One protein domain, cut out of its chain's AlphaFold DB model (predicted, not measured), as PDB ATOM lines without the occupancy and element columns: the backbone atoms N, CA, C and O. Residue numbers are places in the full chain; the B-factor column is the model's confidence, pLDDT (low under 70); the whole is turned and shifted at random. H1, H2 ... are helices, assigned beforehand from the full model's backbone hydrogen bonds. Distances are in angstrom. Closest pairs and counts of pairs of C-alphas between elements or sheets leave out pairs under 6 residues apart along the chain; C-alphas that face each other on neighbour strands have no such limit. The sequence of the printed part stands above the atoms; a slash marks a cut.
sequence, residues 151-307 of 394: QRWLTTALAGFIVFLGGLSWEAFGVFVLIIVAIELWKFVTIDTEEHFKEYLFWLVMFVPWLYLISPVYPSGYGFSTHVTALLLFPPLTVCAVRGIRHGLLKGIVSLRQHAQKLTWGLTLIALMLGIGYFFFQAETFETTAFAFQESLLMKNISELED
ATOM      1  N   GLN A 151     112.017 125.975 156.519       97.44
ATOM      2  CA  GLN A 151     111.978 125.203 157.763       97.44
ATOM      3  C   GLN A 151     111.230 125.953 158.868       97.44
ATOM      4  O   GLN A 151     110.354 125.371 159.497       97.44
ATOM      5  N   ARG A 152     111.481 127.261 159.034       97.62
ATOM      6  CA  ARG A 152     110.776 128.099 160.014       97.62
ATOM      7  C   ARG A 152     109.268 128.123 159.762       97.62
ATOM      8  O   ARG A 152     108.499 127.936 160.696       97.62
ATOM      9  N   TRP A 153     108.836 128.270 158.509       97.81
ATOM     10  CA  TRP A 153     107.412 128.214 158.150       97.81
ATOM     11  C   TRP A 153     106.783 126.842 158.405       97.81
ATOM     12  O   TRP A 153     105.677 126.778 158.936       97.81
ATOM     13  N   LEU A 154     107.483 125.750 158.083       98.25
ATOM     14  CA  LEU A 154     107.007 124.393 158.369       98.25
ATOM     15  C   LEU A 154     106.867 124.149 159.873       98.25
ATOM     16  O   LEU A 154     105.858 123.602 160.307       98.25
ATOM     17  N   THR A 155     107.831 124.594 160.679       98.00
ATOM     18  CA  THR A 155     107.747 124.478 162.139       98.00
ATOM     19  C   THR A 155     106.631 125.358 162.709       98.00
ATOM     20  O   THR A 155     105.913 124.912 163.597       98.00
ATOM     21  N   THR A 156     106.408 126.561 162.165       98.31
ATOM     22  CA  THR A 156     105.248 127.403 162.517       98.31
ATOM     23  C   THR A 156     103.925 126.699 162.204       98.31
ATOM     24  O   THR A 156     103.029 126.687 163.049       98.31
ATOM     25  N   ALA A 157     103.812 126.079 161.022       98.50
ATOM     26  CA  ALA A 157     102.632 125.309 160.634       98.50
ATOM     27  C   ALA A 157     102.397 124.135 161.588       98.50
ATOM     28  O   ALA A 157     101.281 123.936 162.058       98.50
ATOM     29  N   LEU A 158     103.462 123.387 161.897       98.31
ATOM     30  CA  LEU A 158     103.424 122.248 162.807       98.31
ATOM     31  C   LEU A 158     102.977 122.672 164.210       98.31
ATOM     32  O   LEU A 158     102.069 122.057 164.757       98.31
ATOM     33  N   ALA A 159     103.548 123.748 164.760       98.50
ATOM     34  CA  ALA A 159     103.156 124.274 166.065       98.50
ATOM     35  C   ALA A 159     101.669 124.658 166.098       98.50
ATOM     36  O   ALA A 159     100.955 124.291 167.027       98.50
ATOM     37  N   GLY A 160     101.181 125.356 165.066       98.62
ATOM     38  CA  GLY A 160      99.766 125.727 164.954       98.62
ATOM     39  C   GLY A 160      98.849 124.515 164.778       98.62
ATOM     40  O   GLY A 160      97.794 124.442 165.401       98.62
ATOM     41  N   PHE A 161      99.271 123.517 164.001       98.69
ATOM     42  CA  PHE A 161      98.524 122.273 163.824       98.69
ATOM     43  C   PHE A 161      98.444 121.451 165.119       98.69
ATOM     44  O   PHE A 161      97.391 120.908 165.437       98.69
ATOM     45  N   ILE A 162      99.512 121.398 165.917       98.75
ATOM     46  CA  ILE A 162      99.475 120.737 167.229       98.75
ATOM     47  C   ILE A 162      98.510 121.473 168.172       98.75
ATOM     48  O   ILE A 162      97.752 120.819 168.886       98.75
ATOM     49  N   VAL A 163      98.471 122.813 168.134       98.75
ATOM     50  CA  VAL A 163      97.474 123.601 168.885       98.75
ATOM     51  C   VAL A 163      96.051 123.284 168.431       98.75
ATOM     52  O   VAL A 163      95.172 123.128 169.274       98.75
ATOM     53  N   PHE A 164      95.822 123.125 167.127       98.69
ATOM     54  CA  PHE A 164      94.538 122.666 166.595       98.69
ATOM     55  C   PHE A 164      94.139 121.296 167.169       98.69
ATOM     56  O   PHE A 164      93.031 121.146 167.677       98.69
ATOM     57  N   LEU A 165      95.045 120.312 167.173       98.62
ATOM     58  CA  LEU A 165      94.767 119.002 167.776       98.62
ATOM     59  C   LEU A 165      94.490 119.115 169.284       98.62
ATOM     60  O   LEU A 165      93.552 118.504 169.798       98.62
ATOM     61  N   GLY A 166      95.263 119.931 169.996       98.31
ATOM     62  CA  GLY A 166      95.068 120.182 171.421       98.31
ATOM     63  C   GLY A 166      93.716 120.817 171.738       98.31
ATOM     64  O   GLY A 166      93.001 120.341 172.620       98.31
ATOM     65  N   GLY A 167      93.309 121.815 170.952       97.94
ATOM     66  CA  GLY A 167      92.006 122.473 171.061       97.94
ATOM     67  C   GLY A 167      90.815 121.562 170.746       97.94
ATOM     68  O   GLY A 167      89.704 121.828 171.195       97.94
ATOM     69  N   LEU A 168      91.015 120.462 170.018       98.06
ATOM     70  CA  LEU A 168      89.992 119.425 169.833       98.06
ATOM     71  C   LEU A 168      90.005 118.348 170.929       98.06
ATOM     72  O   LEU A 168      89.144 117.466 170.924       98.06
ATOM     73  N   SER A 169      90.978 118.400 171.841       97.38
ATOM     74  CA  SER A 169      91.199 117.380 172.870       97.38
ATOM     75  C   SER A 169      90.795 117.838 174.268       97.38
ATOM     76  O   SER A 169      90.301 117.020 175.040       97.38
ATOM     77  N   TRP A 170      91.007 119.114 174.615       96.56
ATOM     78  CA  TRP A 170      90.794 119.605 175.979       96.56
ATOM     79  C   TRP A 170      90.414 121.078 176.062       96.56
ATOM     80  O   TRP A 170      90.988 121.932 175.391       96.56
ATOM     81  N   GLU A 171      89.457 121.370 176.935       93.31
ATOM     82  CA  GLU A 171      88.843 122.685 177.095       93.31
ATOM     83  C   GLU A 171      89.846 123.694 177.662       93.31
ATOM     84  O   GLU A 171      89.856 124.855 177.259       93.31
ATOM     85  N   ALA A 172      90.750 123.238 178.537       93.12
ATOM     86  CA  ALA A 172      91.802 124.065 179.122       93.12
ATOM     87  C   ALA A 172      93.137 123.999 178.358       93.12
ATOM     88  O   ALA A 172      94.149 124.522 178.830       93.12
ATOM     89  N   PHE A 173      93.155 123.457 177.131       97.12
ATOM     90  CA  PHE A 173      94.358 123.472 176.288       97.12
ATOM     91  C   PHE A 173      94.876 124.899 176.024       97.12
ATOM     92  O   PHE A 173      96.065 125.102 175.766       97.12
ATOM     93  N   GLY A 174      94.007 125.908 176.167       96.25
ATOM     94  CA  GLY A 174      94.374 127.319 176.088       96.25
ATOM     95  C   GLY A 174      95.480 127.741 177.055       96.25
ATOM     96  O   GLY A 174      96.218 128.663 176.730       96.25
ATOM     97  N   VAL A 175      95.714 127.027 178.163       95.75
ATOM     98  CA  VAL A 175      96.847 127.304 179.066       95.75
ATOM     99  C   VAL A 175      98.199 127.166 178.349       95.75
ATOM    100  O   VAL A 175      99.070 128.019 178.512       95.75
ATOM    101  N   PHE A 176      98.377 126.163 177.483       97.88
ATOM    102  CA  PHE A 176      99.605 126.032 176.681       97.88
ATOM    103  C   PHE A 176      99.722 127.139 175.629       97.88
ATOM    104  O   PHE A 176     100.815 127.635 175.353       97.88
ATOM    105  N   VAL A 177      98.589 127.570 175.070       98.19
ATOM    106  CA  VAL A 177      98.538 128.711 174.150       98.19
ATOM    107  C   VAL A 177      98.889 130.015 174.862       98.19
ATOM    108  O   VAL A 177      99.604 130.828 174.283       98.19
ATOM    109  N   LEU A 178      98.486 130.201 176.121       97.12
ATOM    110  CA  LEU A 178      98.853 131.371 176.921       97.12
ATOM    111  C   LEU A 178     100.370 131.489 177.113       97.12
ATOM    112  O   LEU A 178     100.884 132.604 177.091       97.12
ATOM    113  N   ILE A 179     101.104 130.375 177.209       96.69
ATOM    114  CA  ILE A 179     102.578 130.393 177.243       96.69
ATOM    115  C   ILE A 179     103.136 130.982 175.937       96.69
ATOM    116  O   ILE A 179     103.993 131.865 175.962       96.69
ATOM    117  N   ILE A 180     102.619 130.539 174.786       97.88
ATOM    118  CA  ILE A 180     103.013 131.060 173.466       97.88
ATOM    119  C   ILE A 180     102.628 132.540 173.326       97.88
ATOM    120  O   ILE A 180     103.422 133.355 172.859       97.88
ATOM    121  N   VAL A 181     101.428 132.910 173.771       97.25
ATOM    122  CA  VAL A 181     100.935 134.294 173.776       97.25
ATOM    123  C   VAL A 181     101.795 135.185 174.669       97.25
ATOM    124  O   VAL A 181     102.096 136.302 174.268       97.25
ATOM    125  N   ALA A 182     102.252 134.703 175.826       94.44
ATOM    126  CA  ALA A 182     103.162 135.443 176.696       94.44
ATOM    127  C   ALA A 182     104.506 135.724 176.004       94.44
ATOM    128  O   ALA A 182     105.015 136.841 176.090       94.44
ATOM    129  N   ILE A 183     105.045 134.757 175.250       94.19
ATOM    130  CA  ILE A 183     106.250 134.952 174.424       94.19
ATOM    131  C   ILE A 183     105.998 136.004 173.335       94.19
ATOM    132  O   ILE A 183     106.839 136.872 173.100       94.19
ATOM    133  N   GLU A 184     104.845 135.962 172.669       95.69
ATOM    134  CA  GLU A 184     104.491 136.945 171.638       95.69
ATOM    135  C   GLU A 184     104.261 138.344 172.199       95.69
ATOM    136  O   GLU A 184     104.722 139.311 171.600       95.69
ATOM    137  N   LEU A 185     103.609 138.460 173.356       93.62
ATOM    138  CA  LEU A 185     103.455 139.721 174.075       93.62
ATOM    139  C   LEU A 185     104.812 140.279 174.486       93.62
ATOM    140  O   LEU A 185     105.067 141.460 174.267       93.62
ATOM    141  N   TRP A 186     105.703 139.436 175.012       90.75
ATOM    142  CA  TRP A 186     107.065 139.836 175.347       90.75
ATOM    143  C   TRP A 186     107.809 140.391 174.128       90.75
ATOM    144  O   TRP A 186     108.356 141.493 174.181       90.75
ATOM    145  N   LYS A 187     107.796 139.672 172.998       91.38
ATOM    146  CA  LYS A 187     108.404 140.155 171.748       91.38
ATOM    147  C   LYS A 187     107.758 141.448 171.269       91.38
ATOM    148  O   LYS A 187     108.461 142.355 170.842       91.38
ATOM    149  N   PHE A 188     106.435 141.543 171.364       92.19
ATOM    150  CA  PHE A 188     105.698 142.730 170.965       92.19
ATOM    151  C   PHE A 188     106.151 143.959 171.753       92.19
ATOM    152  O   PHE A 188     106.478 144.960 171.130       92.19
ATOM    153  N   VAL A 189     106.249 143.878 173.086       90.06
ATOM    154  CA  VAL A 189     106.644 145.022 173.936       90.06
ATOM    155  C   VAL A 189     108.136 145.364 173.883       90.06
ATOM    156  O   VAL A 189     108.512 146.481 174.242       90.06
ATOM    157  N   THR A 190     108.988 144.432 173.445       85.00
ATOM    158  CA  THR A 190     110.451 144.615 173.424       85.00
ATOM    159  C   THR A 190     111.027 144.984 172.059       85.00
ATOM    160  O   THR A 190     112.124 145.535 172.016       85.00
ATOM    161  N   ILE A 191     110.325 144.709 170.956       84.44
ATOM    162  CA  ILE A 191     110.834 144.919 169.595       84.44
ATOM    163  C   ILE A 191     110.140 146.120 168.937       84.44
ATOM    164  O   ILE A 191     108.914 146.204 168.867       84.44
ATOM    165  N   ASP A 192     110.930 147.046 168.384       76.88
ATOM    166  CA  ASP A 192     110.405 148.245 167.717       76.88
ATOM    167  C   ASP A 192     109.831 147.974 166.318       76.88
ATOM    168  O   ASP A 192     109.071 148.784 165.780       76.88
ATOM    169  N   THR A 193     110.116 146.822 165.722       80.94
ATOM    170  CA  THR A 193     109.660 146.436 164.385       80.94
ATOM    171  C   THR A 193     108.531 145.402 164.434       80.94
ATOM    172  O   THR A 193     108.416 144.601 165.354       80.94
ATOM    173  N   GLU A 194     107.659 145.396 163.418       83.62
ATOM    174  CA  GLU A 194     106.645 144.336 163.234       83.62
ATOM    175  C   GLU A 194     107.230 143.092 162.552       83.62
ATOM    176  O   GLU A 194     106.624 142.481 161.663       83.62
ATOM    177  N   GLU A 195     108.442 142.717 162.946       81.88
ATOM    178  CA  GLU A 195     109.085 141.525 162.424       81.88
ATOM    179  C   GLU A 195     108.258 140.280 162.779       81.88
ATOM    180  O   GLU A 195     107.624 140.168 163.835       81.88
ATOM    181  N   HIS A 196     108.192 139.352 161.825       89.44
ATOM    182  CA  HIS A 196     107.484 138.075 161.947       89.44
ATOM    183  C   HIS A 196     105.963 138.150 162.191       89.44
ATOM    184  O   HIS A 196     105.349 137.118 162.463       89.44
ATOM    185  N   PHE A 197     105.301 139.305 162.015       93.94
ATOM    186  CA  PHE A 197     103.832 139.387 162.148       93.94
ATOM    187  C   PHE A 197     103.097 138.409 161.211       93.94
ATOM    188  O   PHE A 197     102.122 137.774 161.603       93.94
ATOM    189  N   LYS A 198     103.613 138.207 159.991       95.88
ATOM    190  CA  LYS A 198     103.064 137.229 159.034       95.88
ATOM    191  C   LYS A 198     103.163 135.785 159.533       95.88
ATOM    192  O   LYS A 198     102.269 134.994 159.261       95.88
ATOM    193  N   GLU A 199     104.236 135.438 160.241       96.12
ATOM    194  CA  GLU A 199     104.402 134.098 160.820       96.12
ATOM    195  C   GLU A 199     103.416 133.879 161.959       96.12
ATOM    196  O   GLU A 199     102.827 132.806 162.061       96.12
ATOM    197  N   TYR A 200     103.200 134.909 162.779       97.19
ATOM    198  CA  TYR A 200     102.192 134.871 163.828       97.19
ATOM    199  C   TYR A 200     100.786 134.692 163.249       97.19
ATOM    200  O   TYR A 200     100.066 133.783 163.650       97.19
ATOM    201  N   LEU A 201     100.424 135.483 162.232       97.75
ATOM    202  CA  LEU A 201      99.147 135.339 161.531       97.75
ATOM    203  C   LEU A 201      98.981 133.941 160.923       97.75
ATOM    204  O   LEU A 201      97.914 133.342 161.021       97.75
ATOM    205  N   PHE A 202     100.035 133.401 160.317       98.31
ATOM    206  CA  PHE A 202     100.007 132.051 159.769       98.31
ATOM    207  C   PHE A 202      99.791 130.995 160.856       98.31
ATOM    208  O   PHE A 202      98.937 130.131 160.684       98.31
ATOM    209  N   TRP A 203     100.481 131.101 161.997       98.56
ATOM    210  CA  TRP A 203     100.252 130.232 163.154       98.56
ATOM    211  C   TRP A 203      98.790 130.273 163.626       98.56
ATOM    212  O   TRP A 203      98.218 129.214 163.864       98.56
ATOM    213  N   LEU A 204      98.152 131.449 163.667       98.38
ATOM    214  CA  LEU A 204      96.724 131.582 164.008       98.38
ATOM    215  C   LEU A 204      95.809 130.866 163.016       98.38
ATOM    216  O   LEU A 204      94.902 130.137 163.415       98.38
ATOM    217  N   VAL A 205      96.048 131.060 161.718       98.38
ATOM    218  CA  VAL A 205      95.229 130.469 160.648       98.38
ATOM    219  C   VAL A 205      95.285 128.938 160.669       98.38
ATOM    220  O   VAL A 205      94.336 128.287 160.233       98.38
ATOM    221  N   MET A 206      96.341 128.345 161.231       98.50
ATOM    222  CA  MET A 206      96.441 126.891 161.379       98.50
ATOM    223  C   MET A 206      95.457 126.289 162.384       98.50
ATOM    224  O   MET A 206      95.182 125.098 162.274       98.50
ATOM    225  N   PHE A 207      94.914 127.061 163.332       98.56
ATOM    226  CA  PHE A 207      93.987 126.513 164.332       98.56
ATOM    227  C   PHE A 207      92.697 127.308 164.507       98.56
ATOM    228  O   PHE A 207      91.641 126.691 164.582       98.56
ATOM    229  N   VAL A 208      92.729 128.643 164.526       98.44
ATOM    230  CA  VAL A 208      91.549 129.464 164.846       98.44
ATOM    231  C   VAL A 208      90.349 129.185 163.928       98.44
ATOM    232  O   VAL A 208      89.294 128.824 164.455       98.44
ATOM    233  N   PRO A 209      90.452 129.306 162.585       98.31
ATOM    234  CA  PRO A 209      89.297 129.074 161.720       98.31
ATOM    235  C   PRO A 209      88.828 127.618 161.791       98.31
ATOM    236  O   PRO A 209      87.633 127.352 161.799       98.31
ATOM    237  N   TRP A 210      89.761 126.674 161.890       98.31
ATOM    238  CA  TRP A 210      89.445 125.250 161.891       98.31
ATOM    239  C   TRP A 210      88.747 124.812 163.172       98.31
ATOM    240  O   TRP A 210      87.760 124.091 163.092       98.31
ATOM    241  N   LEU A 211      89.191 125.276 164.341       98.12
ATOM    242  CA  LEU A 211      88.515 124.997 165.609       98.12
ATOM    243  C   LEU A 211      87.096 125.560 165.615       98.12
ATOM    244  O   LEU A 211      86.164 124.841 165.968       98.12
ATOM    245  N   TYR A 212      86.933 126.802 165.152       97.31
ATOM    246  CA  TYR A 212      85.628 127.455 165.089       97.31
ATOM    247  C   TYR A 212      84.655 126.758 164.125       97.31
ATOM    248  O   TYR A 212      83.467 126.654 164.419       97.31
ATOM    249  N   LEU A 213      85.144 126.267 162.980       97.38
ATOM    250  CA  LEU A 213      84.316 125.613 161.959       97.38
ATOM    251  C   LEU A 213      84.036 124.132 162.250       97.38
ATOM    252  O   LEU A 213      82.970 123.639 161.892       97.38
ATOM    253  N   ILE A 214      84.988 123.408 162.844       96.81
ATOM    254  CA  ILE A 214      84.898 121.950 163.027       96.81
ATOM    255  C   ILE A 214      84.207 121.588 164.342       96.81
ATOM    256  O   ILE A 214      83.491 120.588 164.390       96.81
ATOM    257  N   SER A 215      84.420 122.361 165.411       96.88
ATOM    258  CA  SER A 215      83.934 122.015 166.748       96.88
ATOM    259  C   SER A 215      82.848 122.992 167.227       96.88
ATOM    260  O   SER A 215      83.154 124.158 167.486       96.88
ATOM    261  N   PRO A 216      81.590 122.533 167.410       96.19
ATOM    262  CA  PRO A 216      80.473 123.364 167.883       96.19
ATOM    263  C   PRO A 216      80.680 124.000 169.265       96.19
ATOM    264  O   PRO A 216      80.018 124.989 169.588       96.19
ATOM    265  N   VAL A 217      81.614 123.461 170.060       96.00
ATOM    266  CA  VAL A 217      82.028 123.991 171.371       96.00
ATOM    267  C   VAL A 217      82.508 125.442 171.280       96.00
ATOM    268  O   VAL A 217      82.278 126.221 172.197       96.00
ATOM    269  N   TYR A 218      83.140 125.838 170.174       96.62
ATOM    270  CA  TYR A 218      83.688 127.189 170.030       96.62
ATOM    271  C   TYR A 218      82.625 128.267 169.748       96.62
ATOM    272  O   TYR A 218      82.598 129.271 170.464       96.62
ATOM    273  N   PRO A 219      81.742 128.120 168.741       96.31
ATOM    274  CA  PRO A 219      80.703 129.116 168.476       96.31
ATOM    275  C   PRO A 219      79.518 129.047 169.447       96.31
ATOM    276  O   PRO A 219      78.831 130.046 169.641       96.31
ATOM    277  N   SER A 220      79.235 127.870 170.012       94.81
ATOM    278  CA  SER A 220      77.977 127.591 170.722       94.81
ATOM    279  C   SER A 220      78.166 126.676 171.935       94.81
ATOM    280  O   SER A 220      77.297 125.860 172.250       94.81
ATOM    281  N   GLY A 221      79.327 126.774 172.585       91.62
ATOM    282  CA  GLY A 221      79.620 126.054 173.820       91.62
ATOM    283  C   GLY A 221      78.641 126.411 174.936       91.62
ATOM    284  O   GLY A 221      78.261 127.572 175.078       91.62
ATOM    285  N   TYR A 222      78.256 125.426 175.748       89.56
ATOM    286  CA  TYR A 222      77.487 125.648 176.978       89.56
ATOM    287  C   TYR A 222      78.110 124.945 178.188       89.56
ATOM    288  O   TYR A 222      78.951 124.052 178.055       89.56
ATOM    289  N   GLY A 223      77.688 125.335 179.394       85.81
ATOM    290  CA  GLY A 223      78.292 124.846 180.637       85.81
ATOM    291  C   GLY A 223      79.781 125.191 180.670       85.81
ATOM    292  O   GLY A 223      80.159 126.311 180.331       85.81
ATOM    293  N   PHE A 224      80.637 124.223 180.989       79.19
ATOM    294  CA  PHE A 224      82.088 124.436 180.995       79.19
ATOM    295  C   PHE A 224      82.658 124.830 179.616       79.19
ATOM    296  O   PHE A 224      83.595 125.620 179.518       79.19
ATOM    297  N   SER A 225      82.046 124.340 178.532       87.56
ATOM    298  CA  SER A 225      82.470 124.631 177.155       87.56
ATOM    299  C   SER A 225      82.280 126.097 176.744       87.56
ATOM    300  O   SER A 225      82.921 126.546 175.797       87.56
ATOM    301  N   THR A 226      81.468 126.866 177.478       88.62
ATOM    302  CA  THR A 226      81.240 128.308 177.245       88.62
ATOM    303  C   THR A 226      82.544 129.111 177.229       88.62
ATOM    304  O   THR A 226      82.676 130.085 176.490       88.62
ATOM    305  N   HIS A 227      83.539 128.684 178.012       90.81
ATOM    306  CA  HIS A 227      84.780 129.437 178.221       90.81
ATOM    307  C   HIS A 227      85.913 129.047 177.271       90.81
ATOM    308  O   HIS A 227      86.946 129.715 177.241       90.81
ATOM    309  N   VAL A 228      85.738 127.999 176.459       94.06
ATOM    310  CA  VAL A 228      86.813 127.450 175.612       94.06
ATOM    311  C   VAL A 228      87.291 128.477 174.586       94.06
ATOM    312  O   VAL A 228      88.494 128.658 174.395       94.06
ATOM    313  N   THR A 229      86.369 129.217 173.970       95.38
ATOM    314  CA  THR A 229      86.709 130.292 173.026       95.38
ATOM    315  C   THR A 229      87.465 131.432 173.705       95.38
ATOM    316  O   THR A 229      88.473 131.904 173.171       95.38
ATOM    317  N   ALA A 230      87.021 131.836 174.897       93.25
ATOM    318  CA  ALA A 230      87.657 132.900 175.664       93.25
ATOM    319  C   ALA A 230      89.065 132.516 176.134       93.25
ATOM    320  O   ALA A 230      89.949 133.366 176.159       93.25
ATOM    321  N   LEU A 231      89.295 131.244 176.462       93.06
ATOM    322  CA  LEU A 231      90.590 130.765 176.938       93.06
ATOM    323  C   LEU A 231      91.566 130.442 175.795       93.06
ATOM    324  O   LEU A 231      92.755 130.740 175.905       93.06
ATOM    325  N   LEU A 232      91.095 129.840 174.699       96.62
ATOM    326  CA  LEU A 232      91.963 129.350 173.621       96.62
ATOM    327  C   LEU A 232      92.092 130.317 172.436       96.62
ATOM    328  O   LEU A 232      93.185 130.451 171.884       96.62
ATOM    329  N   LEU A 233      91.003 130.968 172.008       97.44
ATOM    330  CA  LEU A 233      90.988 131.758 170.766       97.44
ATOM    331  C   LEU A 233      91.196 133.254 171.014       97.44
ATOM    332  O   LEU A 233      91.926 133.903 170.261       97.44
ATOM    333  N   PHE A 234      90.583 133.822 172.053       96.69
ATOM    334  CA  PHE A 234      90.627 135.269 172.286       96.69
ATOM    335  C   PHE A 234      92.017 135.821 172.619       96.69
ATOM    336  O   PHE A 234      92.364 136.847 172.028       96.69
ATOM    337  N   PRO A 235      92.855 135.198 173.472       96.62
ATOM    338  CA  PRO A 235      94.177 135.739 173.772       96.62
ATOM    339  C   PRO A 235      95.056 135.893 172.520       96.62
ATOM    340  O   PRO A 235      95.545 137.001 172.272       96.62
ATOM    341  N   PRO A 236      95.219 134.863 171.663       97.94
ATOM    342  CA  PRO A 236      96.050 135.011 170.477       97.94
ATOM    343  C   PRO A 236      95.417 135.934 169.408       97.94
ATOM    344  O   PRO A 236      96.120 136.696 168.742       97.94
ATOM    345  N   LEU A 237      94.084 135.980 169.295       98.12
ATOM    346  CA  LEU A 237      93.403 136.968 168.444       98.12
ATOM    347  C   LEU A 237      93.604 138.408 168.932       98.12
ATOM    348  O   LEU A 237      93.799 139.311 168.118       98.12
ATOM    349  N   THR A 238      93.609 138.623 170.246       97.44
ATOM    350  CA  THR A 238      93.811 139.944 170.857       97.44
ATOM    351  C   THR A 238      95.213 140.460 170.565       97.44
ATOM    352  O   THR A 238      95.366 141.596 170.117       97.44
ATOM    353  N   VAL A 239      96.240 139.617 170.720       96.88
ATOM    354  CA  VAL A 239      97.611 139.977 170.327       96.88
ATOM    355  C   VAL A 239      97.685 140.289 168.835       96.88
ATOM    356  O   VAL A 239      98.298 141.283 168.447       96.88
ATOM    357  N   CYS A 240      97.017 139.503 167.985       97.62
ATOM    358  CA  CYS A 240      96.968 139.773 166.549       97.62
ATOM    359  C   CYS A 240      96.345 141.137 166.235       97.62
ATOM    360  O   CYS A 240      96.888 141.892 165.426       97.62
ATOM    361  N   ALA A 241      95.220 141.455 166.876       97.62
ATOM    362  CA  ALA A 241      94.511 142.714 166.700       97.62
ATOM    363  C   ALA A 241      95.374 143.896 167.153       97.62
ATOM    364  O   ALA A 241      95.546 144.854 166.403       97.62
ATOM    365  N   VAL A 242      95.988 143.799 168.333       96.94
ATOM    366  CA  VAL A 242      96.869 144.836 168.884       96.94
ATOM    367  C   VAL A 242      98.087 145.084 167.982       96.94
ATOM    368  O   VAL A 242      98.397 146.240 167.679       96.94
ATOM    369  N   ARG A 243      98.726 144.024 167.467       96.31
ATOM    370  CA  ARG A 243      99.816 144.131 166.478       96.31
ATOM    371  C   ARG A 243      99.354 144.766 165.167       96.31
ATOM    372  O   ARG A 243     100.013 145.660 164.642       96.31
ATOM    373  N   GLY A 244      98.193 144.355 164.660       96.38
ATOM    374  CA  GLY A 244      97.594 144.923 163.451       96.38
ATOM    375  C   GLY A 244      97.274 146.415 163.594       96.38
ATOM    376  O   GLY A 244      97.603 147.201 162.703       96.38
ATOM    377  N   ILE A 245      96.704 146.820 164.734       96.94
ATOM    378  CA  ILE A 245      96.413 148.222 165.069       96.94
ATOM    379  C   ILE A 245      97.710 149.030 165.115       96.94
ATOM    380  O   ILE A 245      97.804 150.061 164.445       96.94
ATOM    381  N   ARG A 246      98.735 148.554 165.834       96.00
ATOM    382  CA  ARG A 246     100.053 149.207 165.873       96.00
ATOM    383  C   ARG A 246     100.626 149.379 164.468       96.00
ATOM    384  O   ARG A 246     101.016 150.488 164.106       96.00
ATOM    385  N   HIS A 247     100.631 148.318 163.661       95.62
ATOM    386  CA  HIS A 247     101.128 148.360 162.287       95.62
ATOM    387  C   HIS A 247     100.395 149.410 161.438       95.62
ATOM    388  O   HIS A 247     101.034 150.216 160.756       95.62
ATOM    389  N   GLY A 248      99.060 149.436 161.504       95.88
ATOM    390  CA  GLY A 248      98.229 150.410 160.796       95.88
ATOM    391  C   GLY A 248      98.513 151.851 161.222       95.88
ATOM    392  O   GLY A 248      98.730 152.711 160.366       95.88
ATOM    393  N   LEU A 249      98.594 152.107 162.532       96.38
ATOM    394  CA  LEU A 249      98.880 153.432 163.092       96.38
ATOM    395  C   LEU A 249     100.271 153.943 162.697       96.38
ATOM    396  O   LEU A 249     100.398 155.084 162.258       96.38
ATOM    397  N   LEU A 250     101.306 153.103 162.781       95.12
ATOM    398  CA  LEU A 250     102.677 153.479 162.406       95.12
ATOM    399  C   LEU A 250     102.846 153.702 160.895       95.12
ATOM    400  O   LEU A 250     103.698 154.493 160.463       95.12
ATOM    401  N   LYS A 251     102.037 153.015 160.080       95.25
ATOM    402  CA  LYS A 251     101.996 153.220 158.631       95.25
ATOM    403  C   LYS A 251     101.275 154.519 158.269       95.25
ATOM    404  O   LYS A 251     101.781 155.249 157.421       95.25
ATOM    405  N   GLY A 252     100.136 154.799 158.905       96.44
ATOM    406  CA  GLY A 252      99.292 155.961 158.607       96.44
ATOM    407  C   GLY A 252      99.777 157.281 159.212       96.44
ATOM    408  O   GLY A 252      99.618 158.325 158.586       96.44
ATOM    409  N   ILE A 253     100.391 157.256 160.400       97.12
ATOM    410  CA  ILE A 253     100.741 158.460 161.167       97.12
ATOM    411  C   ILE A 253     102.250 158.476 161.437       97.12
ATOM    412  O   ILE A 253     102.751 157.851 162.371       97.12
ATOM    413  N   VAL A 254     102.996 159.228 160.622       95.69
ATOM    414  CA  VAL A 254     104.471 159.278 160.681       95.69
ATOM    415  C   VAL A 254     104.987 159.762 162.043       95.69
ATOM    416  O   VAL A 254     105.995 159.245 162.521       95.69
ATOM    417  N   SER A 255     104.283 160.682 162.714       96.44
ATOM    418  CA  SER A 255     104.671 161.201 164.038       96.44
ATOM    419  C   SER A 255     104.640 160.145 165.152       96.44
ATOM    420  O   SER A 255     105.383 160.260 166.130       96.44
ATOM    421  N   LEU A 256     103.849 159.074 165.002       94.56
ATOM    422  CA  LEU A 256     103.813 157.975 165.971       94.56
ATOM    423  C   LEU A 256     105.045 157.070 165.889       94.56
ATOM    424  O   LEU A 256     105.328 156.362 166.852       94.56
ATOM    425  N   ARG A 257     105.820 157.112 164.797       92.75
ATOM    426  CA  ARG A 257     107.026 156.278 164.637       92.75
ATOM    427  C   ARG A 257     108.084 156.569 165.693       92.75
ATOM    428  O   ARG A 257     108.706 155.641 166.189       92.75
ATOM    429  N   GLN A 258     108.219 157.831 166.101       93.12
ATOM    430  CA  GLN A 258     109.120 158.238 167.189       93.12
ATOM    431  C   GLN A 258     108.674 157.709 168.564       93.12
ATOM    432  O   GLN A 258     109.452 157.692 169.511       93.12
ATOM    433  N   HIS A 259     107.420 157.270 168.675       93.25
ATOM    434  CA  HIS A 259     106.788 156.819 169.910       93.25
ATOM    435  C   HIS A 259     106.304 155.366 169.813       93.25
ATOM    436  O   HIS A 259     105.436 154.960 170.588       93.25
ATOM    437  N   ALA A 260     106.846 154.576 168.878       91.31
ATOM    438  CA  ALA A 260     106.371 153.226 168.587       91.31
ATOM    439  C   ALA A 260     106.352 152.332 169.835       91.31
ATOM    440  O   ALA A 260     105.361 151.646 170.088       91.31
ATOM    441  N   GLN A 261     107.390 152.392 170.671       90.12
ATOM    442  CA  GLN A 261     107.450 151.628 171.915       90.12
ATOM    443  C   GLN A 261     106.373 152.069 172.923       90.12
ATOM    444  O   GLN A 261     105.654 151.234 173.466       90.12
ATOM    445  N   LYS A 262     106.180 153.381 173.127       92.06
ATOM    446  CA  LYS A 262     105.128 153.907 174.022       92.06
ATOM    447  C   LYS A 262     103.731 153.501 173.554       92.06
ATOM    448  O   LYS A 262     102.900 153.120 174.373       92.06
ATOM    449  N   LEU A 263     103.492 153.534 172.241       94.31
ATOM    450  CA  LEU A 263     102.248 153.056 171.635       94.31
ATOM    451  C   LEU A 263     102.021 151.569 171.940       94.31
ATOM    452  O   LEU A 263     100.927 151.178 172.328       94.31
ATOM    453  N   THR A 264     103.066 150.756 171.814       93.44
ATOM    454  CA  THR A 264     103.039 149.313 172.097       93.44
ATOM    455  C   THR A 264     102.656 149.021 173.547       93.44
ATOM    456  O   THR A 264     101.743 148.232 173.801       93.44
ATOM    457  N   TRP A 265     103.303 149.700 174.499       91.62
ATOM    458  CA  TRP A 265     102.976 149.596 175.923       91.62
ATOM    459  C   TRP A 265     101.544 150.039 176.213       91.62
ATOM    460  O   TRP A 265     100.817 149.327 176.902       91.62
ATOM    461  N   GLY A 266     101.113 151.168 175.640       94.44
ATOM    462  CA  GLY A 266      99.749 151.673 175.794       94.44
ATOM    463  C   GLY A 266      98.696 150.686 175.289       94.44
ATOM    464  O   GLY A 266      97.752 150.374 176.012       94.44
ATOM    465  N   LEU A 267      98.882 150.133 174.086       95.81
ATOM    466  CA  LEU A 267      97.968 149.136 173.522       95.81
ATOM    467  C   LEU A 267      97.940 147.843 174.345       95.81
ATOM    468  O   LEU A 267      96.868 147.282 174.564       95.81
ATOM    469  N   THR A 268      99.097 147.388 174.830       93.56
ATOM    470  CA  THR A 268      99.193 146.187 175.675       93.56
ATOM    471  C   THR A 268      98.473 146.393 177.006       93.56
ATOM    472  O   THR A 268      97.702 145.532 177.422       93.56
ATOM    473  N   LEU A 269      98.660 147.549 177.649       92.38
ATOM    474  CA  LEU A 269      97.981 147.883 178.901       92.38
ATOM    475  C   LEU A 269      96.462 147.943 178.715       92.38
ATOM    476  O   LEU A 269      95.732 147.380 179.524       92.38
ATOM    477  N   ILE A 270      95.985 148.567 177.633       95.31
ATOM    478  CA  ILE A 270      94.553 148.599 177.298       95.31
ATOM    479  C   ILE A 270      94.013 147.178 177.116       95.31
ATOM    480  O   ILE A 270      92.987 146.844 177.702       95.31
ATOM    481  N   ALA A 271      94.709 146.324 176.361       94.94
ATOM    482  CA  ALA A 271      94.290 144.941 176.150       94.94
ATOM    483  C   ALA A 271      94.227 144.140 177.463       94.94
ATOM    484  O   ALA A 271      93.257 143.418 177.690       94.94
ATOM    485  N   LEU A 272      95.214 144.304 178.350       91.38
ATOM    486  CA  LEU A 272      95.220 143.663 179.668       91.38
ATOM    487  C   LEU A 272      94.083 144.171 180.559       91.38
ATOM    488  O   LEU A 272      93.396 143.361 181.173       91.38
ATOM    489  N   MET A 273      93.841 145.485 180.603       91.81
ATOM    490  CA  MET A 273      92.729 146.059 181.371       91.81
ATOM    491  C   MET A 273      91.374 145.553 180.870       91.81
ATOM    492  O   MET A 273      90.520 145.204 181.682       91.81
ATOM    493  N   LEU A 274      91.183 145.459 179.549       93.62
ATOM    494  CA  LEU A 274      89.969 144.890 178.958       93.62
ATOM    495  C   LEU A 274      89.817 143.401 179.293       93.62
ATOM    496  O   LEU A 274      88.720 142.971 179.637       93.62
ATOM    497  N   GLY A 275      90.903 142.626 179.240       90.81
ATOM    498  CA  GLY A 275      90.897 141.210 179.617       90.81
ATOM    499  C   GLY A 275      90.557 140.990 181.094       90.81
ATOM    500  O   GLY A 275      89.717 140.152 181.410       90.81
ATOM    501  N   ILE A 276      91.148 141.782 181.993       88.88
ATOM    502  CA  ILE A 276      90.844 141.760 183.431       88.88
ATOM    503  C   ILE A 276      89.389 142.178 183.677       88.88
ATOM    504  O   ILE A 276      88.678 141.517 184.428       88.88
ATOM    505  N   GLY A 277      88.921 143.239 183.014       91.88
ATOM    506  CA  GLY A 277      87.527 143.681 183.098       91.88
ATOM    507  C   GLY A 277      86.546 142.604 182.632       91.88
ATOM    508  O   GLY A 277      85.550 142.354 183.305       91.88
ATOM    509  N   TYR A 278      86.854 141.914 181.530       90.31
ATOM    510  CA  TYR A 278      86.071 140.777 181.049       90.31
ATOM    511  C   TYR A 278      86.066 139.617 182.051       90.31
ATOM    512  O   TYR A 278      85.007 139.057 182.314       90.31
ATOM    513  N   PHE A 279      87.216 139.280 182.641       88.00
ATOM    514  CA  PHE A 279      87.305 138.234 183.660       88.00
ATOM    515  C   PHE A 279      86.400 138.533 184.860       88.00
ATOM    516  O   PHE A 279      85.611 137.680 185.249       88.00
ATOM    517  N   PHE A 280      86.446 139.756 185.397       89.25
ATOM    518  CA  PHE A 280      85.562 140.153 186.497       89.25
ATOM    519  C   PHE A 280      84.086 140.136 186.098       89.25
ATOM    520  O   PHE A 280      83.252 139.700 186.885       89.25
ATOM    521  N   PHE A 281      83.762 140.551 184.872       90.94
ATOM    522  CA  PHE A 281      82.396 140.479 184.354       90.94
ATOM    523  C   PHE A 281      81.888 139.033 184.228       90.94
ATOM    524  O   PHE A 281      80.702 138.780 184.404       90.94
ATOM    525  N   GLN A 282      82.778 138.080 183.944       88.56
ATOM    526  CA  GLN A 282      82.443 136.664 183.787       88.56
ATOM    527  C   GLN A 282      82.620 135.833 185.061       88.56
ATOM    528  O   GLN A 282      82.341 134.637 185.022       88.56
ATOM    529  N   ALA A 283      83.066 136.415 186.178       86.50
ATOM    530  CA  ALA A 283      83.423 135.661 187.381       86.50
ATOM    531  C   ALA A 283      82.263 134.789 187.901       86.50
ATOM    532  O   ALA A 283      82.452 133.600 188.134       86.50
ATOM    533  N   GLU A 284      81.049 135.341 187.967       85.38
ATOM    534  CA  GLU A 284      79.842 134.610 188.386       85.38
ATOM    535  C   GLU A 284      79.454 133.509 187.382       85.38
ATOM    536  O   GLU A 284      79.086 132.391 187.751       85.38
ATOM    537  N   THR A 285      79.588 133.786 186.081       85.06
ATOM    538  CA  THR A 285      79.330 132.777 185.042       85.06
ATOM    539  C   THR A 285      80.353 131.647 185.134       85.06
ATOM    540  O   THR A 285      80.004 130.481 184.977       85.06
ATOM    541  N   PHE A 286      81.617 131.960 185.411       81.19
ATOM    542  CA  PHE A 286      82.656 130.961 185.617       81.19
ATOM    543  C   PHE A 286      82.365 130.109 186.853       81.19
ATOM    544  O   PHE A 286      82.372 128.889 186.741       81.19
ATOM    545  N   GLU A 287      82.028 130.719 187.987       79.06
ATOM    546  CA  GLU A 287      81.672 130.003 189.218       79.06
ATOM    547  C   GLU A 287      80.519 129.014 188.983       79.06
ATOM    548  O   GLU A 287      80.651 127.817 189.237       79.06
ATOM    549  N   THR A 288      79.433 129.485 188.369       80.12
ATOM    550  CA  THR A 288      78.233 128.670 188.111       80.12
ATOM    551  C   THR A 288      78.436 127.561 187.074       80.12
ATOM    552  O   THR A 288      77.748 126.539 187.123       80.12
ATOM    553  N   THR A 289      79.367 127.726 186.130       78.44
ATOM    554  CA  THR A 289      79.590 126.757 185.038       78.44
ATOM    555  C   THR A 289      80.779 125.826 185.256       78.44
ATOM    556  O   THR A 289      80.746 124.698 184.760       78.44
ATOM    557  N   ALA A 290      81.816 126.270 185.968       68.94
ATOM    558  CA  ALA A 290      82.988 125.465 186.305       68.94
ATOM    559  C   ALA A 290      82.734 124.589 187.535       68.94
ATOM    560  O   ALA A 290      83.173 123.441 187.559       68.94
ATOM    561  N   PHE A 291      81.962 125.087 188.506       66.88
ATOM    562  CA  PHE A 291      81.621 124.369 189.735       66.88
ATOM    563  C   PHE A 291      80.123 124.076 189.807       66.88
ATOM    564  O   PHE A 291      79.457 124.296 190.822       66.88
ATOM    565  N   ALA A 292      79.572 123.550 188.709       61.19
ATOM    566  CA  ALA A 292      78.193 123.089 188.700       61.19
ATOM    567  C   ALA A 292      77.978 122.099 189.859       61.19
ATOM    568  O   ALA A 292      78.719 121.129 190.014       61.19
ATOM    569  N   PHE A 293      76.952 122.355 190.673       65.31
ATOM    570  CA  PHE A 293      76.603 121.554 191.851       65.31
ATOM    571  C   PHE A 293      77.615 121.584 193.012       65.31
ATOM    572  O   PHE A 293      77.608 120.645 193.810       65.31
ATOM    573  N   GLN A 294      78.427 122.639 193.174       66.69
ATOM    574  CA  GLN A 294      79.332 122.807 194.332       66.69
ATOM    575  C   GLN A 294      78.624 122.627 195.690       66.69
ATOM    576  O   GLN A 294      79.208 122.137 196.657       66.69
ATOM    577  N   GLU A 295      77.341 122.985 195.767       71.31
ATOM    578  CA  GLU A 295      76.542 122.805 196.981       71.31
ATOM    579  C   GLU A 295      76.158 121.344 197.257       71.31
ATOM    580  O   GLU A 295      75.859 120.990 198.402       71.31
ATOM    581  N   SER A 296      76.183 120.475 196.242       76.31
ATOM    582  CA  SER A 296      75.799 119.076 196.396       76.31
ATOM    583  C   SER A 296      76.825 118.304 197.226       76.31
ATOM    584  O   SER A 296      78.037 118.413 197.035       76.31
ATOM    585  N   LEU A 297      76.327 117.457 198.130       71.81
ATOM    586  CA  LEU A 297      77.166 116.566 198.939       71.81
ATOM    587  C   LEU A 297      78.032 115.637 198.076       71.81
ATOM    588  O   LEU A 297      79.127 115.273 198.489       71.81
ATOM    589  N   LEU A 298      77.560 115.275 196.878       73.06
ATOM    590  CA  LEU A 298      78.314 114.443 195.946       73.06
ATOM    591  C   LEU A 298      79.583 115.154 195.466       73.06
ATOM    592  O   LEU A 298      80.652 114.564 195.551       73.06
ATOM    593  N   MET A 299      79.478 116.412 195.017       70.56
ATOM    594  CA  MET A 299      80.629 117.179 194.519       70.56
ATOM    595  C   MET A 299      81.658 117.464 195.615       70.56
ATOM    596  O   MET A 299      82.853 117.430 195.343       70.56
ATOM    597  N   LYS A 300      81.213 117.669 196.862       70.00
ATOM    598  CA  LYS A 300      82.108 117.861 198.018       70.00
ATOM    599  C   LYS A 300      82.934 116.624 198.374       70.00
ATOM    600  O   LYS A 300      83.961 116.768 199.020       70.00
ATOM    601  N   ASN A 301      82.493 115.438 197.954       68.38
ATOM    602  CA  ASN A 301      83.188 114.172 198.186       68.38
ATOM    603  C   ASN A 301      84.009 113.713 196.965       68.38
ATOM    604  O   ASN A 301      84.546 112.603 196.971       68.38
ATOM    605  N   ILE A 302      84.067 114.505 195.885       69.69
ATOM    606  CA  ILE A 302      84.936 114.200 194.744       69.69
ATOM    607  C   ILE A 302      86.360 114.571 195.142       69.69
ATOM    608  O   ILE A 302      86.682 115.746 195.284       69.69
ATOM    609  N   SER A 303      87.226 113.566 195.258       65.31
ATOM    610  CA  SER A 303      88.619 113.732 195.692       65.31
ATOM    611  C   SER A 303      89.446 114.674 194.809       65.31
ATOM    612  O   SER A 303      90.469 115.181 195.247       65.31
ATOM    613  N   GLU A 304      89.031 114.913 193.561       63.44
ATOM    614  CA  GLU A 304      89.676 115.886 192.664       63.44
ATOM    615  C   GLU A 304      89.414 117.351 193.049       63.44
ATOM    616  O   GLU A 304      90.138 118.234 192.597       63.44
ATOM    617  N   LEU A 305      88.383 117.604 193.859       67.81
ATOM    618  CA  LEU A 305      87.986 118.931 194.334       67.81
ATOM    619  C   LEU A 305      88.333 119.157 195.810       67.81
ATOM    620  O   LEU A 305      88.090 120.246 196.326       67.81
ATOM    621  N   GLU A 306      88.875 118.148 196.494       70.44
ATOM    622  CA  GLU A 306      89.380 118.313 197.854       70.44
ATOM    623  C   GLU A 306      90.670 119.134 197.834       70.44
ATOM    624  O   GLU A 306      91.588 118.850 197.061       70.44
ATOM    625  N   ASP A 307      90.759 120.126 198.724       72.12
ATOM    626  CA  ASP A 307      92.007 120.849 198.947       72.12
ATOM    627  C   ASP A 307      93.049 119.865 199.501       72.12
ATOM    628  O   ASP A 307      92.889 119.343 200.614       72.12
TER     629      ASP A 307
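This is residues 151 to 307 of the 394 residues of an uncharacterized protein of Candidatus Poribacteria bacterium (UniProt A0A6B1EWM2). The long helix H8 runs along one side of an elongated bundle with H2, H6 and H7, while H1, H3 and H4 cover the side away from H8. H9 lies beyond one end, touching no helix. The printed part has 157 residues with nine named helices, H1 to H9 in chain order, and no named strand: all helix. It is only just loose, close to compact, with a radius of gyration of the C-alphas of 18.5 A and spans of 63 by 35 by 28 A.

H8, residues 254 to 290, is 47.6 A long, from C-alpha 254 at (104.471, 159.278, 160.681) to C-alpha 290 at (82.988, 125.465, 186.305), with a kink of 77 degrees near residue 261. H7 is residues 234 to 252, 26.3 A; H2, residues 171 to 190, 31.0 A; H1, residues 151 to 167, 24.1 A. The shorter helices are H3, 197 to 205; H4, 208 to 214; H5, 217 to 220; H6, 223 to 232; and H9, 297 to 300.

H7 and H8 form a hairpin at a shallow tilt of 21 degrees; closest C-alphas Leu 250 and Arg 257, 5.6 A. The hub H2 touches H1, H6, H7 and H8, for instance H6 at Gly 174 and Leu 232, C-alphas 4.0 A apart. H3 touches H1 at Trp 203 and Gly 160, C-alphas 4.9 A apart. H4 and H5 only just touch, only at the corner, with 3 pairs of C-alphas within 8 A. Every O i to N i+4 pair is within hydrogen-bond range in H1, H3, H4 and H7, against 13 of 16 in H2, 27 of 33 in H8 and 2 of 6 in H6, which has 5 of 7 O i to N i+3 pairs; H5 and H9 are too short for an O i to N i+4 pair.

The C-alphas farthest apart, Val 254 and Leu 297, are 63.5 A apart. The printed part has no cut and no long link. Confidence is under 70 at residues 290 to 294 and 301 to 305.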